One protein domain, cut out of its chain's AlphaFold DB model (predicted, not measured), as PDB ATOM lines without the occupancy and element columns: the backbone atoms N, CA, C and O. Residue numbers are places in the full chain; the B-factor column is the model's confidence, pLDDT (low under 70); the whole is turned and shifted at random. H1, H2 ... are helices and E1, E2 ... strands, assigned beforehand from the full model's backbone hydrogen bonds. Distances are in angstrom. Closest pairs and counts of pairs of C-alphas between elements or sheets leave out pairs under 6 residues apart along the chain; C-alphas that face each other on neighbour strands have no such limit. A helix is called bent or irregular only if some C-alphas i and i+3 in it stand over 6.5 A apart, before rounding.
ATOM      1  N   MET A  34     189.912 289.698 191.071       85.12
ATOM      2  CA  MET A  34     188.844 290.676 190.963       85.12
ATOM      3  C   MET A  34     189.398 292.066 191.204       85.12
ATOM      4  O   MET A  34     190.343 292.242 191.972       85.12
ATOM      5  N   VAL A  35     188.773 293.052 190.570       83.00
ATOM      6  CA  VAL A  35     189.048 294.460 190.845       83.00
ATOM      7  C   VAL A  35     187.831 295.051 191.528       83.00
ATOM      8  O   VAL A  35     186.754 295.131 190.942       83.00
ATOM      9  N   ASP A  36     188.020 295.460 192.774       74.69
ATOM     10  CA  ASP A  36     187.028 296.152 193.594       74.69
ATOM     11  C   ASP A  36     187.375 297.633 193.816       74.69
ATOM     12  O   ASP A  36     186.497 298.431 194.141       74.69
ATOM     13  N   LYS A  37     188.639 298.015 193.600       77.62
ATOM     14  CA  LYS A  37     189.151 299.378 193.771       77.62
ATOM     15  C   LYS A  37     189.454 300.052 192.432       77.62
ATOM     16  O   LYS A  37     189.806 299.372 191.469       77.62
ATOM     17  N   PRO A  38     189.393 301.393 192.361       81.06
ATOM     18  CA  PRO A  38     189.799 302.113 191.166       81.06
ATOM     19  C   PRO A  38     191.266 301.847 190.801       81.06
ATOM     20  O   PRO A  38     192.158 301.982 191.639       81.06
ATOM     21  N   ILE A  39     191.519 301.509 189.537       85.81
ATOM     22  CA  ILE A  39     192.865 301.317 188.991       85.81
ATOM     23  C   ILE A  39     193.200 302.522 188.119       85.81
ATOM     24  O   ILE A  39     192.409 302.931 187.273       85.81
ATOM     25  N   LYS A  40     194.410 303.070 188.292       89.31
ATOM     26  CA  LYS A  40     194.876 304.273 187.583       89.31
ATOM     27  C   LYS A  40     194.691 304.187 186.064       89.31
ATOM     28  O   LYS A  40     194.288 305.167 185.449       89.31
ATOM     29  N   SER A  41     194.998 303.040 185.464       91.81
ATOM     30  CA  SER A  41     194.830 302.791 184.033       91.81
ATOM     31  C   SER A  41     194.475 301.331 183.808       91.81
ATOM     32  O   SER A  41     195.193 300.447 184.272       91.81
ATOM     33  N   LEU A  42     193.406 301.082 183.058       92.62
ATOM     34  CA  LEU A  42     192.954 299.735 182.727       92.62
ATOM     35  C   LEU A  42     192.275 299.710 181.355       92.62
ATOM     36  O   LEU A  42     191.782 300.729 180.867       92.62
ATOM     37  N   SER A  43     192.221 298.536 180.740       94.38
ATOM     38  CA  SER A  43     191.344 298.285 179.594       94.38
ATOM     39  C   SER A  43     190.189 297.396 180.036       94.38
ATOM     40  O   SER A  43     190.442 296.366 180.646       94.38
ATOM     41  N   VAL A  44     188.939 297.742 179.732       94.56
ATOM     42  CA  VAL A  44     187.793 296.855 179.985       94.56
ATOM     43  C   VAL A  44     187.384 296.171 178.698       94.56
ATOM     44  O   VAL A  44     187.192 296.842 177.686       94.56
ATOM     45  N   GLY A  45     187.222 294.855 178.756       94.25
ATOM     46  CA  GLY A  45     186.624 294.049 177.703       94.25
ATOM     47  C   GLY A  45     185.424 293.259 178.206       94.25
ATOM     48  O   GLY A  45     185.098 293.260 179.397       94.25
ATOM     49  N   TYR A  46     184.764 292.574 177.279       93.62
ATOM     50  CA  TYR A  46     183.666 291.675 177.602       93.62
ATOM     51  C   TYR A  46     183.687 290.411 176.745       93.62
ATOM     52  O   TYR A  46     184.261 290.367 175.654       93.62
ATOM     53  N   MET A  47     183.016 289.381 177.249       91.44
ATOM     54  CA  MET A  47     182.756 288.137 176.542       91.44
ATOM     55  C   MET A  47     181.295 287.737 176.727       91.44
ATOM     56  O   MET A  47     180.760 287.803 177.833       91.44
ATOM     57  N   ILE A  48     180.648 287.288 175.652       88.56
ATOM     58  CA  ILE A  48     179.291 286.742 175.723       88.56
ATOM     59  C   ILE A  48     179.373 285.232 175.941       88.56
ATOM     60  O   ILE A  48     179.945 284.504 175.130       88.56
ATOM     61  N   ILE A  49     178.760 284.748 177.020       87.12
ATOM     62  CA  ILE A  49     178.632 283.323 177.331       87.12
ATOM     63  C   ILE A  49     177.148 283.025 177.526       87.12
ATOM     64  O   ILE A  49     176.522 283.553 178.439       87.12
ATOM     65  N   GLN A  50     176.581 282.184 176.653       83.00
ATOM     66  CA  GLN A  50     175.154 281.825 176.658       83.00
ATOM     67  C   GLN A  50     174.215 283.042 176.794       83.00
ATOM     68  O   GLN A  50     173.310 283.053 177.626       83.00
ATOM     69  N   ASN A  51     174.438 284.059 175.956       84.19
ATOM     70  CA  ASN A  51     173.635 285.285 175.898       84.19
ATOM     71  C   ASN A  51     173.741 286.213 177.125       84.19
ATOM     72  O   ASN A  51     172.906 287.094 177.301       84.19
ATOM     73  N   GLN A  52     174.764 286.034 177.963       88.38
ATOM     74  CA  GLN A  52     175.088 286.938 179.067       88.38
ATOM     75  C   GLN A  52     176.493 287.514 178.877       88.38
ATOM     76  O   GLN A  52     177.427 286.775 178.560       88.38
ATOM     77  N   ALA A  53     176.639 288.826 179.070       90.75
ATOM     78  CA  ALA A  53     177.925 289.511 179.013       90.75
ATOM     79  C   ALA A  53     178.674 289.381 180.349       90.75
ATOM     80  O   ALA A  53     178.123 289.661 181.413       90.75
ATOM     81  N   TYR A  54     179.938 288.975 180.271       92.00
ATOM     82  CA  TYR A  54     180.883 288.917 181.382       92.00
ATOM     83  C   TYR A  54     182.003 289.910 181.106       92.00
ATOM     84  O   TYR A  54     182.628 289.848 180.046       92.00
ATOM     85  N   PHE A  55     182.249 290.819 182.046       93.56
ATOM     86  CA  PHE A  55     183.226 291.892 181.893       93.56
ATOM     87  C   PHE A  55     184.526 291.564 182.620       93.56
ATOM     88  O   PHE A  55     184.534 290.904 183.662       93.56
ATOM     89  N   TYR A  56     185.631 292.040 182.059       94.06
ATOM     90  CA  TYR A  56     186.957 291.881 182.637       94.06
ATOM     91  C   TYR A  56     187.790 293.145 182.432       94.06
ATOM     92  O   TYR A  56     187.700 293.802 181.397       94.06
ATOM     93  N   ALA A  57     188.624 293.470 183.412       93.69
ATOM     94  CA  ALA A  57     189.666 294.475 183.297       93.69
ATOM     95  C   ALA A  57     190.981 293.801 182.889       93.69
ATOM     96  O   ALA A  57     191.293 292.710 183.353       93.69
ATOM     97  N   LYS A  58     191.769 294.460 182.047       92.75
ATOM     98  CA  LYS A  58     193.163 294.129 181.766       92.75
ATOM     99  C   LYS A  58     194.037 295.250 182.309       92.75
ATOM    100  O   LYS A  58     193.852 296.415 181.935       92.75
ATOM    101  N   GLN A  59     194.996 294.888 183.150       90.62
ATOM    102  CA  GLN A  59     196.048 295.773 183.629       90.62
ATOM    103  C   GLN A  59     197.387 295.097 183.354       90.62
ATOM    104  O   GLN A  59     197.625 293.985 183.819       90.62
ATOM    105  N   GLU A  60     198.249 295.774 182.592       87.19
ATOM    106  CA  GLU A  60     199.508 295.196 182.104       87.19
ATOM    107  C   GLU A  60     199.239 293.867 181.378       87.19
ATOM    108  O   GLU A  60     198.501 293.876 180.392       87.19
ATOM    109  N   GLU A  61     199.771 292.748 181.871       88.06
ATOM    110  CA  GLU A  61     199.577 291.408 181.300       88.06
ATOM    111  C   GLU A  61     198.487 290.583 182.000       88.06
ATOM    112  O   GLU A  61     198.135 289.502 181.532       88.06
ATOM    113  N   ASN A  62     197.910 291.100 183.088       91.44
ATOM    114  CA  ASN A  62     196.950 290.366 183.905       91.44
ATOM    115  C   ASN A  62     195.511 290.787 183.614       91.44
ATOM    116  O   ASN A  62     195.203 291.961 183.368       91.44
ATOM    117  N   TYR A  63     194.617 289.806 183.684       93.81
ATOM    118  CA  TYR A  63     193.182 289.988 183.542       93.81
ATOM    119  C   TYR A  63     192.482 289.820 184.883       93.81
ATOM    120  O   TYR A  63     192.868 289.004 185.708       93.81
ATOM    121  N   PHE A  64     191.404 290.558 185.090       93.38
ATOM    122  CA  PHE A  64     190.653 290.527 186.331       93.38
ATOM    123  C   PHE A  64     189.166 290.565 186.038       93.38
ATOM    124  O   PHE A  64     188.705 291.306 185.170       93.38
ATOM    125  N   TYR A  65     188.397 289.785 186.780       93.31
ATOM    126  CA  TYR A  65     186.953 289.788 186.662       93.31
ATOM    127  C   TYR A  65     186.350 291.058 187.274       93.31
ATOM    128  O   TYR A  65     186.727 291.469 188.374       93.31
ATOM    129  N   ILE A  66     185.373 291.643 186.579       92.31
ATOM    130  CA  ILE A  66     184.547 292.729 187.110       92.31
ATOM    131  C   ILE A  66     183.211 292.122 187.547       92.31
ATOM    132  O   ILE A  66     182.413 291.685 186.716       92.31
ATOM    133  N   GLU A  67     182.972 292.079 188.858       89.75
ATOM    134  CA  GLU A  67     181.717 291.564 189.416       89.75
ATOM    135  C   GLU A  67     180.558 292.492 189.090       89.75
ATOM    136  O   GLU A  67     180.653 293.693 189.332       89.75
ATOM    137  N   MET A  68     179.438 291.925 188.638       86.62
ATOM    138  CA  MET A  68     178.240 292.694 188.277       86.62
ATOM    139  C   MET A  68     177.661 293.497 189.452       86.62
ATOM    140  O   MET A  68     176.984 294.489 189.237       86.62
ATOM    141  N   ASN A  69     177.957 293.100 190.690       86.94
ATOM    142  CA  ASN A  69     177.502 293.789 191.900       86.94
ATOM    143  C   ASN A  69     178.599 294.660 192.548       86.94
ATOM    144  O   ASN A  69     178.437 295.096 193.686       86.94
ATOM    145  N   SER A  70     179.741 294.872 191.882       89.19
ATOM    146  CA  SER A  70     180.825 295.710 192.418       89.19
ATOM    147  C   SER A  70     180.564 297.202 192.206       89.19
ATOM    148  O   SER A  70     179.921 297.596 191.234       89.19
ATOM    149  N   SER A  71     181.143 298.045 193.073       88.12
ATOM    150  CA  SER A  71     181.145 299.506 192.882       88.12
ATOM    151  C   SER A  71     181.708 299.876 191.513       88.12
ATOM    152  O   SER A  71     181.079 300.620 190.773       88.12
ATOM    153  N   LEU A  72     182.841 299.270 191.134       88.88
ATOM    154  CA  LEU A  72     183.480 299.518 189.848       88.88
ATOM    155  C   LEU A  72     182.550 299.216 188.667       88.88
ATOM    156  O   LEU A  72     182.527 299.970 187.701       88.88
ATOM    157  N   PHE A  73     181.786 298.121 188.723       91.56
ATOM    158  CA  PHE A  73     180.817 297.817 187.673       91.56
ATOM    159  C   PHE A  73     179.757 298.908 187.571       91.56
ATOM    160  O   PHE A  73     179.543 299.429 186.481       91.56
ATOM    161  N   ASN A  74     179.152 299.287 188.698       90.81
ATOM    162  CA  ASN A  74     178.109 300.312 188.736       90.81
ATOM    163  C   ASN A  74     178.614 301.662 188.205       90.81
ATOM    164  O   ASN A  74     177.926 302.306 187.417       90.81
ATOM    165  N   ASP A  75     179.842 302.046 188.563       89.75
ATOM    166  CA  ASP A  75     180.465 303.299 188.123       89.75
ATOM    167  C   ASP A  75     180.737 303.322 186.610       89.75
ATOM    168  O   ASP A  75     180.711 304.378 185.970       89.75
ATOM    169  N   LEU A  76     181.018 302.157 186.019       92.38
ATOM    170  CA  LEU A  76     181.389 302.036 184.611       92.38
ATOM    171  C   LEU A  76     180.220 301.673 183.689       92.38
ATOM    172  O   LEU A  76     180.325 301.912 182.482       92.38
ATOM    173  N   TYR A  77     179.152 301.064 184.214       92.50
ATOM    174  CA  TYR A  77     178.191 300.319 183.402       92.50
ATOM    175  C   TYR A  77     177.507 301.182 182.344       92.50
ATOM    176  O   TYR A  77     177.715 300.957 181.151       92.50
ATOM    177  N   GLU A  78     176.754 302.192 182.776       92.69
ATOM    178  CA  GLU A  78     175.968 303.053 181.882       92.69
ATOM    179  C   GLU A  78     176.862 303.841 180.919       92.69
ATOM    180  O   GLU A  78     176.597 303.926 179.721       92.69
ATOM    181  N   THR A  79     177.968 304.381 181.434       93.44
ATOM    182  CA  THR A  79     178.834 305.285 180.668       93.44
ATOM    183  C   THR A  79     179.672 304.547 179.624       93.44
ATOM    184  O   THR A  79     179.907 305.074 178.538       93.44
ATOM    185  N   TYR A  80     180.154 303.341 179.940       94.31
ATOM    186  CA  TYR A  80     181.180 302.673 179.134       94.31
ATOM    187  C   TYR A  80     180.822 301.246 178.735       94.31
ATOM    188  O   TYR A  80     181.004 300.891 177.568       94.31
ATOM    189  N   LEU A  81     180.333 300.421 179.668       93.56
ATOM    190  CA  LEU A  81     180.163 298.981 179.432       93.56
ATOM    191  C   LEU A  81     178.939 298.670 178.575       93.56
ATOM    192  O   LEU A  81     179.037 297.882 177.634       93.56
ATOM    193  N   PHE A  82     177.804 299.307 178.855       93.06
ATOM    194  CA  PHE A  82     176.591 299.133 178.068       93.06
ATOM    195  C   PHE A  82     176.804 299.566 176.602       93.06
ATOM    196  O   PHE A  82     176.577 298.734 175.713       93.06
ATOM    197  N   PRO A  83     177.364 300.760 176.304       93.88
ATOM    198  CA  PRO A  83     177.732 301.129 174.935       93.88
ATOM    199  C   PRO A  83     178.729 300.161 174.289       93.88
ATOM    200  O   PRO A  83     178.587 299.830 173.112       93.88
ATOM    201  N   LEU A  84     179.710 299.661 175.053       92.69
ATOM    202  CA  LEU A  84     180.700 298.707 174.546       92.69
ATOM    203  C   LEU A  84     180.045 297.419 174.031       92.69
ATOM    204  O   LEU A  84     180.434 296.927 172.976       92.69
ATOM    205  N   THR A  85     179.030 296.896 174.730       90.81
ATOM    206  CA  THR A  85     178.344 295.655 174.312       90.81
ATOM    207  C   THR A  85     177.566 295.770 173.002       90.81
ATOM    208  O   THR A  85     177.315 294.752 172.358       90.81
ATOM    209  N   HIS A  86     177.227 296.993 172.584       89.25
ATOM    210  CA  HIS A  86     176.512 297.287 171.339       89.25
ATOM    211  C   HIS A  86     177.448 297.796 170.231       89.25
ATOM    212  O   HIS A  86     177.009 298.105 169.122       89.25
ATOM    213  N   HIS A  87     178.749 297.892 170.512       86.69
ATOM    214  CA  HIS A  87     179.717 298.443 169.581       86.69
ATOM    215  C   HIS A  87     180.127 297.398 168.530       86.69
ATOM    216  O   HIS A  87     180.612 296.316 168.844       86.69
ATOM    217  N   THR A  88     179.997 297.725 167.243       83.19
ATOM    218  CA  THR A  88     180.224 296.755 166.150       83.19
ATOM    219  C   THR A  88     181.701 296.491 165.842       83.19
ATOM    220  O   THR A  88     182.057 295.413 165.374       83.19
ATOM    221  N   LYS A  89     182.577 297.476 166.081       85.38
ATOM    222  CA  LYS A  89     184.004 297.427 165.686       85.38
ATOM    223  C   LYS A  89     184.995 297.254 166.841       85.38
ATOM    224  O   LYS A  89     186.183 297.073 166.593       85.38
ATOM    225  N   ALA A  90     184.527 297.334 168.082       90.00
ATOM    226  CA  ALA A  90     185.368 297.380 169.271       90.00
ATOM    227  C   ALA A  90     184.788 296.440 170.316       90.00
ATOM    228  O   ALA A  90     183.578 296.366 170.481       90.00
ATOM    229  N   ASN A  91     185.671 295.729 171.000       90.75
ATOM    230  CA  ASN A  91     185.340 294.811 172.086       90.75
ATOM    231  C   ASN A  91     186.020 295.222 173.398       90.75
ATOM    232  O   ASN A  91     185.841 294.549 174.411       90.75
ATOM    233  N   CYS A  92     186.803 296.308 173.383       93.69
ATOM    234  CA  CYS A  92     187.453 296.875 174.551       93.69
ATOM    235  C   CYS A  92     187.404 298.408 174.567       93.69
ATOM    236  O   CYS A  92     187.320 299.067 173.528       93.69
ATOM    237  N   ILE A  93     187.521 298.969 175.768       95.12
ATOM    238  CA  ILE A  93     187.690 300.399 176.028       95.12
ATOM    239  C   ILE A  93     188.882 300.614 176.958       95.12
ATOM    240  O   ILE A  93     189.069 299.854 177.906       95.12
ATOM    241  N   ARG A  94     189.703 301.636 176.703       95.44
ATOM    242  CA  ARG A  94     190.794 302.025 177.610       95.44
ATOM    243  C   ARG A  94     190.335 303.174 178.499       95.44
ATOM    244  O   ARG A  94     189.825 304.174 177.997       95.44
ATOM    245  N   LEU A  95     190.539 303.027 179.803       95.38
ATOM    246  CA  LEU A  95     190.095 303.953 180.836       95.38
ATOM    247  C   LEU A  95     191.276 304.408 181.698       95.38
ATOM    248  O   LEU A  95     192.153 303.611 182.038       95.38
ATOM    249  N   ILE A  96     191.265 305.681 182.089       94.81
ATOM    250  CA  ILE A  96     192.168 306.246 183.098       94.81
ATOM    251  C   ILE A  96     191.338 306.797 184.247       94.81
ATOM    252  O   ILE A  96     190.395 307.552 184.020       94.81
ATOM    253  N   TYR A  97     191.697 306.435 185.475       94.31
ATOM    254  CA  TYR A  97     191.060 306.961 186.674       94.31
ATOM    255  C   TYR A  97     191.671 308.307 187.066       94.31
ATOM    256  O   TYR A  97     192.880 308.422 187.286       94.31
ATOM    257  N   ASN A  98     190.824 309.324 187.189       93.19
ATOM    258  CA  ASN A  98     191.197 310.623 187.721       93.19
ATOM    259  C   ASN A  98     190.910 310.654 189.230       93.19
ATOM    260  O   ASN A  98     189.757 310.696 189.654       93.19
ATOM    261  N   ALA A  99     191.972 310.664 190.039       90.81
ATOM    262  CA  ALA A  99     191.866 310.675 191.498       90.81
ATOM    263  C   ALA A  99     191.223 311.953 192.065       90.81
ATOM    264  O   ALA A  99     190.620 311.894 193.132       90.81
ATOM    265  N   TYR A 100     191.315 313.086 191.357       91.50
ATOM    266  CA  TYR A 100     190.736 314.358 191.795       91.50
ATOM    267  C   TYR A 100     189.219 314.382 191.617       91.50
ATOM    268  O   TYR A 100     188.496 314.804 192.512       91.50
ATOM    269  N   THR A 101     188.729 313.922 190.463       92.19
ATOM    270  CA  THR A 101     187.288 313.896 190.162       92.19
ATOM    271  C   THR A 101     186.614 312.590 190.567       92.19
ATOM    272  O   THR A 101     185.395 312.487 190.457       92.19
ATOM    273  N   GLN A 102     187.401 311.603 191.007       90.44
ATOM    274  CA  GLN A 102     186.976 310.242 191.340       90.44
ATOM    275  C   GLN A 102     186.191 309.560 190.212       90.44
ATOM    276  O   GLN A 102     185.241 308.818 190.442       90.44
ATOM    277  N   LYS A 103     186.580 309.834 188.963       91.19
ATOM    278  CA  LYS A 103     185.899 309.332 187.763       91.19
ATOM    279  C   LYS A 103     186.890 308.786 186.754       91.19
ATOM    280  O   LYS A 103     188.022 309.259 186.646       91.19
ATOM    281  N   TYR A 104     186.437 307.810 185.981       93.69
ATOM    282  CA  TYR A 104     187.171 307.351 184.814       93.69
ATOM    283  C   TYR A 104     186.980 308.299 183.632       93.69
ATOM    284  O   TYR A 104     185.966 308.981 183.508       93.69
ATOM    285  N   ILE A 105     187.986 308.332 182.767       93.88
ATOM    286  CA  ILE A 105     187.978 309.026 181.485       93.88
ATOM    287  C   ILE A 105     188.330 307.993 180.417       93.88
ATOM    288  O   ILE A 105     189.310 307.255 180.558       93.88
ATOM    289  N   SER A 106     187.538 307.934 179.347       94.69
ATOM    290  CA  SER A 106     187.813 307.057 178.211       94.69
ATOM    291  C   SER A 106     188.915 307.629 177.328       94.69
ATOM    292  O   SER A 106     188.785 308.739 176.817       94.69
ATOM    293  N   LEU A 107     189.956 306.835 177.081       93.69
ATOM    294  CA  LEU A 107     190.969 307.123 176.063       93.69
ATOM    295  C   LEU A 107     190.565 306.643 174.665       93.69
ATOM    296  O   LEU A 107     191.176 307.046 173.681       93.69
ATOM    297  N   GLY A 108     189.555 305.777 174.573       91.81
ATOM    298  CA  GLY A 108     188.994 305.325 173.306       91.81
ATOM    299  C   GLY A 108     188.578 303.859 173.309       91.81
ATOM    300  O   GLY A 108     189.026 303.055 174.135       91.81
ATOM    301  N   TYR A 109     187.715 303.533 172.352       93.19
ATOM    302  CA  TYR A 109     187.280 302.177 172.037       93.19
ATOM    303  C   TYR A 109     188.228 301.560 171.016       93.19
ATOM    304  O   TYR A 109     188.631 302.214 170.053       93.19
ATOM    305  N   PHE A 110     188.579 300.296 171.210       92.81
ATOM    306  CA  PHE A 110     189.497 299.598 170.322       92.81
ATOM    307  C   PHE A 110     189.195 298.101 170.273       92.81
ATOM    308  O   PHE A 110     188.431 297.552 171.073       92.81
ATOM    309  N   ARG A 111     189.798 297.430 169.292       90.00
ATOM    310  CA  ARG A 111     189.745 295.978 169.179       90.00
ATOM    311  C   ARG A 111     190.959 295.384 169.881       90.00
ATOM    312  O   ARG A 111     192.085 295.619 169.455       90.00
ATOM    313  N   HIS A 112     190.732 294.655 170.964       82.88
ATOM    314  CA  HIS A 112     191.778 293.922 171.666       82.88
ATOM    315  C   HIS A 112     191.888 292.492 171.124       82.88
ATOM    316  O   HIS A 112     190.913 291.932 170.608       82.88
ATOM    317  N   ASP A 113     193.080 291.915 171.290       76.88
ATOM    318  CA  ASP A 113     193.368 290.498 171.085       76.88
ATOM    319  C   ASP A 113     192.340 289.598 171.798       76.88
ATOM    320  O   ASP A 113     191.894 289.878 172.917       76.88
ATOM    321  N   LEU A 114     191.961 288.521 171.115       83.38
ATOM    322  CA  LEU A 114     190.986 287.530 171.543       83.38
ATOM    323  C   LEU A 114     191.610 286.404 172.376       83.38
ATOM    324  O   LEU A 114     190.861 285.543 172.817       83.38
ATOM    325  N   ALA A 115     192.919 286.420 172.659       90.38
ATOM    326  CA  ALA A 115     193.614 285.361 173.401       90.38
ATOM    327  C   ALA A 115     192.875 284.868 174.664       90.38
ATOM    328  O   ALA A 115     192.674 283.661 174.827       90.38
ATOM    329  N   LEU A 116     192.406 285.778 175.532       91.25
ATOM    330  CA  LEU A 116     191.608 285.396 176.705       91.25
ATOM    331  C   LEU A 116     190.269 284.762 176.290       91.25
ATOM    332  O   LEU A 116     189.896 283.702 176.793       91.25
ATOM    333  N   ASN A 117     189.548 285.380 175.354       90.81
ATOM    334  CA  ASN A 117     188.251 284.887 174.881       90.81
ATOM    335  C   ASN A 117     188.369 283.501 174.229       90.81
ATOM    336  O   ASN A 117     187.517 282.636 174.457       90.81
ATOM    337  N   ASP A 118     189.429 283.263 173.461       91.75
ATOM    338  CA  ASP A 118     189.726 281.991 172.804       91.75
ATOM    339  C   ASP A 118     190.099 280.914 173.825       91.75
ATOM    340  O   ASP A 118     189.604 279.780 173.746       91.75
ATOM    341  N   PHE A 119     190.895 281.277 174.836       92.50
ATOM    342  CA  PHE A 119     191.219 280.406 175.963       92.50
ATOM    343  C   PHE A 119     189.952 279.967 176.712       92.50
ATOM    344  O   PHE A 119     189.695 278.766 176.867       92.50
ATOM    345  N   ILE A 120     189.111 280.928 177.110       91.44
ATOM    346  CA  ILE A 120     187.856 280.670 177.826       91.44
ATOM    347  C   ILE A 120     186.906 279.839 176.958       91.44
ATOM    348  O   ILE A 120     186.358 278.840 177.428       91.44
ATOM    349  N   SER A 121     186.747 280.179 175.677       89.38
ATOM    350  CA  SER A 121     185.877 279.448 174.744       89.38
ATOM    351  C   SER A 121     186.303 277.990 174.586       89.38
ATOM    352  O   SER A 121     185.478 277.076 174.671       89.38
ATOM    353  N   THR A 122     187.601 277.753 174.383       89.81
ATOM    354  CA  THR A 122     188.172 276.405 174.245       89.81
ATOM    355  C   THR A 122     187.949 275.578 175.504       89.81
ATOM    356  O   THR A 122     187.627 274.388 175.433       89.81
ATOM    357  N   ARG A 123     188.062 276.219 176.668       87.81
ATOM    358  CA  ARG A 123     187.818 275.590 177.958       87.81
ATOM    359  C   ARG A 123     186.341 275.258 178.166       87.81
ATOM    360  O   ARG A 123     186.015 274.111 178.468       87.81
ATOM    361  N   LEU A 124     185.440 276.214 177.945       85.50
ATOM    362  CA  LEU A 124     183.996 276.033 178.121       85.50
ATOM    363  C   LEU A 124     183.413 274.958 177.192       85.50
ATOM    364  O   LEU A 124     182.528 274.215 177.616       85.50
ATOM    365  N   LYS A 125     183.956 274.783 175.976       84.94
ATOM    366  CA  LYS A 125     183.564 273.693 175.055       84.94
ATOM    367  C   LYS A 125     183.686 272.292 175.674       84.94
ATOM    368  O   LYS A 125     182.956 271.394 175.257       84.94
ATOM    369  N   LYS A 126     184.572 272.099 176.662       80.19
ATOM    370  CA  LYS A 126     184.754 270.823 177.384       80.19
ATOM    371  C   LYS A 126     183.673 270.569 178.436       80.19
ATOM    372  O   LYS A 126     183.460 269.427 178.834       80.19
ATOM    373  N   PHE A 127     182.980 271.617 178.873       74.31
ATOM    374  CA  PHE A 127     181.966 271.570 179.922       74.31
ATOM    375  C   PHE A 127     180.565 271.798 179.329       74.31
ATOM    376  O   PHE A 127     179.822 272.682 179.748       74.31
ATOM    377  N   ARG A 128     180.184 271.008 178.315       67.81
ATOM    378  CA  ARG A 128     178.831 271.077 177.730       67.81
ATOM    379  C   ARG A 128     177.778 270.770 178.810       67.81
ATOM    380  O   ARG A 128     177.903 269.772 179.515       67.81
ATOM    381  N   GLY A 129     176.756 271.623 178.931       67.94
ATOM    382  CA  GLY A 129     175.660 271.460 179.901       67.94
ATOM    383  C   GLY A 129     175.909 272.049 181.297       67.94
ATOM    384  O   GLY A 129     175.290 271.598 182.261       67.94
ATOM    385  N   LEU A 130     176.811 273.028 181.441       69.38
ATOM    386  CA  LEU A 130     176.936 273.790 182.689       69.38
ATOM    387  C   LEU A 130     175.631 274.522 183.026       69.38
ATOM    388  O   LEU A 130     174.980 275.101 182.156       69.38
ATOM    389  N   LYS A 131     175.274 274.519 184.313       72.56
ATOM    390  CA  LYS A 131     174.211 275.383 184.835       72.56
ATOM    391  C   LYS A 131     174.644 276.843 184.714       72.56
ATOM    392  O   LYS A 131     175.814 277.149 184.945       72.56
ATOM    393  N   LYS A 132     173.690 277.739 184.438       68.38
ATOM    394  CA  LYS A 132     173.934 279.189 184.318       68.38
ATOM    395  C   LYS A 132     174.680 279.765 185.521       68.38
ATOM    396  O   LYS A 132     175.665 280.472 185.349       68.38
ATOM    397  N   GLU A 133     174.270 279.362 186.720       68.81
ATOM    398  CA  GLU A 133     174.873 279.741 188.007       68.81
ATOM    399  C   GLU A 133     176.378 279.429 188.093       68.81
ATOM    400  O   GLU A 133     177.121 280.094 188.810       68.81
ATOM    401  N   SER A 134     176.857 278.432 187.343       77.19
ATOM    402  CA  SER A 134     178.264 278.037 187.347       77.19
ATOM    403  C   SER A 134     179.118 278.847 186.367       77.19
ATOM    404  O   SER A 134     180.341 278.819 186.490       77.19
ATOM    405  N   HIS A 135     178.537 279.564 185.396       83.12
ATOM    406  CA  HIS A 135     179.321 280.261 184.367       83.12
ATOM    407  C   HIS A 135     180.222 281.344 184.949       83.12
ATOM    408  O   HIS A 135     181.391 281.385 184.581       83.12
ATOM    409  N   ALA A 136     179.730 282.141 185.902       84.25
ATOM    410  CA  ALA A 136     180.547 283.137 186.594       84.25
ATOM    411  C   ALA A 136     181.764 282.491 187.276       84.25
ATOM    412  O   ALA A 136     182.889 282.953 187.107       84.25
ATOM    413  N   LEU A 137     181.565 281.368 187.977       86.69
ATOM    414  CA  LEU A 137     182.656 280.639 188.631       86.69
ATOM    415  C   LEU A 137     183.665 280.088 187.614       86.69
ATOM    416  O   LEU A 137     184.871 280.188 187.821       86.69
ATOM    417  N   HIS A 138     183.183 279.533 186.499       87.00
ATOM    418  CA  HIS A 138     184.051 279.057 185.425       87.00
ATOM    419  C   HIS A 138     184.811 280.195 184.745       87.00
ATOM    420  O   HIS A 138     185.976 280.005 184.401       87.00
ATOM    421  N   PHE A 139     184.183 281.354 184.554       89.50
ATOM    422  CA  PHE A 139     184.809 282.536 183.971       89.50
ATOM    423  C   PHE A 139     185.937 283.051 184.867       89.50
ATOM    424  O   PHE A 139     187.078 283.129 184.418       89.50
ATOM    425  N   LYS A 140     185.647 283.259 186.159       90.12
ATOM    426  CA  LYS A 140     186.631 283.637 187.185       90.12
ATOM    427  C   LYS A 140     187.802 282.658 187.257       90.12
ATOM    428  O   LYS A 140     188.954 283.069 187.212       90.12
ATOM    429  N   GLU A 141     187.516 281.355 187.300       90.62
ATOM    430  CA  GLU A 141     188.560 280.320 187.290       90.62
ATOM    431  C   GLU A 141     189.407 280.385 186.011       90.62
ATOM    432  O   GLU A 141     190.603 280.114 186.038       90.62
ATOM    433  N   SER A 142     188.794 280.707 184.870       92.25
ATOM    434  CA  SER A 142     189.514 280.758 183.597       92.25
ATOM    435  C   SER A 142     190.428 281.976 183.514       92.25
ATOM    436  O   SER A 142     191.528 281.833 183.001       92.25
ATOM    437  N   ILE A 143     190.022 283.123 184.067       93.50
ATOM    438  CA  ILE A 143     190.903 284.288 184.232       93.50
ATOM    439  C   ILE A 143     192.118 283.911 185.086       93.50
ATOM    440  O   ILE A 143     193.244 284.029 184.613       93.50
ATOM    441  N   LEU A 144     191.889 283.308 186.258       93.12
ATOM    442  CA  LEU A 144     192.973 282.862 187.139       93.12
ATOM    443  C   LEU A 144     193.947 281.907 186.429       93.12
ATOM    444  O   LEU A 144     195.163 282.006 186.561       93.12
ATOM    445  N   ARG A 145     193.420 280.956 185.652       91.75
ATOM    446  CA  ARG A 145     194.244 280.013 184.879       91.75
ATOM    447  C   ARG A 145     194.991 280.655 183.719       91.75
ATOM    448  O   ARG A 145     195.970 280.074 183.267       91.75
ATOM    449  N   PHE A 146     194.487 281.765 183.195       93.38
ATOM    450  CA  PHE A 146     195.140 282.497 182.121       93.38
ATOM    451  C   PHE A 146     196.328 283.298 182.663       93.38
ATOM    452  O   PHE A 146     197.391 283.288 182.052       93.38
ATOM    453  N   ASN A 147     196.164 283.924 183.830       94.25
ATOM    454  CA  ASN A 147     197.206 284.737 184.457       94.25
ATOM    455  C   ASN A 147     198.329 283.907 185.100       94.25
ATOM    456  O   ASN A 147     199.441 284.402 185.263       94.25
ATOM    457  N   HIS A 148     198.063 282.650 185.476       92.88
ATOM    458  CA  HIS A 148     199.006 281.843 186.250       92.88
ATOM    459  C   HIS A 148     199.431 280.548 185.567       92.88
ATOM    460  O   HIS A 148     198.661 279.838 184.917       92.88
ATOM    461  N   THR A 149     200.674 280.165 185.836       91.12
ATOM    462  CA  THR A 149     201.204 278.857 185.472       91.12
ATOM    463  C   THR A 149     200.549 277.742 186.287       91.12
ATOM    464  O   THR A 149     200.078 277.916 187.414       91.12
ATOM    465  N   GLN A 150     200.605 276.519 185.758       87.94
ATOM    466  CA  GLN A 150     200.084 275.339 186.452       87.94
ATOM    467  C   GLN A 150     200.723 275.124 187.839       87.94
ATOM    468  O   GLN A 150     200.044 274.660 188.756       87.94
ATOM    469  N   LYS A 151     202.010 275.467 188.001       89.44
ATOM    470  CA  LYS A 151     202.744 275.330 189.268       89.44
ATOM    471  C   LYS A 151     202.220 276.304 190.326       89.44
ATOM    472  O   LYS A 151     202.044 275.920 191.481       89.44
ATOM    473  N   GLU A 152     201.934 277.541 189.933       90.94
ATOM    474  CA  GLU A 152     201.360 278.556 190.823       90.94
ATOM    475  C   GLU A 152     199.948 278.172 191.259       90.94
ATOM    476  O   GLU A 152     199.655 278.192 192.452       90.94
TER     477      GLU A 152
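AT A GLANCE: This is residues 34 to 152 of the 165 residues of an uncharacterized protein of Arcobacter sp. CECT 8987 (UniProt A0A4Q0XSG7). A strongly twisted antiparallel sheet of five strands runs through the domain, with H1 packed on one face and H2 and H3, crossing each other, on the other, by E3, E2 and E1. The hairpin of E4 and E5 reaches away from H2 and H3. The printed part has 119 residues, with named elements in the order E1 E2 E3 H1 E4 E5 H2 H3; the sheet's order is E3 E2 E1 E4 E5, and the class is mixed. It is compact, with a radius of gyration of the C-alphas of 14.3 A, and spans 45 by 34 by 26 A.

HOW THE PARTS SIT: E1, residues 41 to 49, E2, residues 52 to 59, and E3, residues 62 to 66, form a meander of two hairpins, each strand the antiparallel neighbour of the one before; N 45 and O 56 are 2.9 A apart, N 64 and O 57 2.8 A. H1, residues 71 to 85, is on the sheet; its closest C-alpha to E4, residues 92 to 98, is Leu 84, 7.0 A from that of Cys 92. E4 is antiparallel to E1, with N 44 and O 93 2.8 A apart, and forms a hairpin with E5, residues 103 to 110, with N 105 and O 96 2.8 A apart. H2, residues 115 to 124, is on the opposite face from H1. H3, residues 132 to 147, touches H2 at a steep tilt of 46 degrees, opposite ways, closest at the C-alphas of Ile 120 and Ser 142, 6.0 A. H3 lies over E2, 8.5 A over the sheet; with H1 on the other face there are three layers. Every O i to N i+4 pair is within hydrogen-bond range in H2, 7 of 11 in H1 and 10 of 12 in H3.

IN THESE COORDINATES: E1 begins at C-alpha 41 (194.830, 302.791, 184.033) and is 26.2 A long; E2 is 23.2 A and E5, which bends by 55 degrees at residue 107, 20.3 A. H3, 23.9 A, ends at C-alpha 147 (197.206, 284.737, 184.457). H1 is irregular, with C-alphas 75 and 78 7.7 A apart, and H3 only just, with C-alphas 133 and 136 6.8 A apart.

THE WHOLE: The C-alphas farthest apart, Tyr 100 and Arg 128, are 47.0 A apart. The printed part has no cut and no long link. Residues 128 to 130 and 132 to 133 have pLDDT under 70.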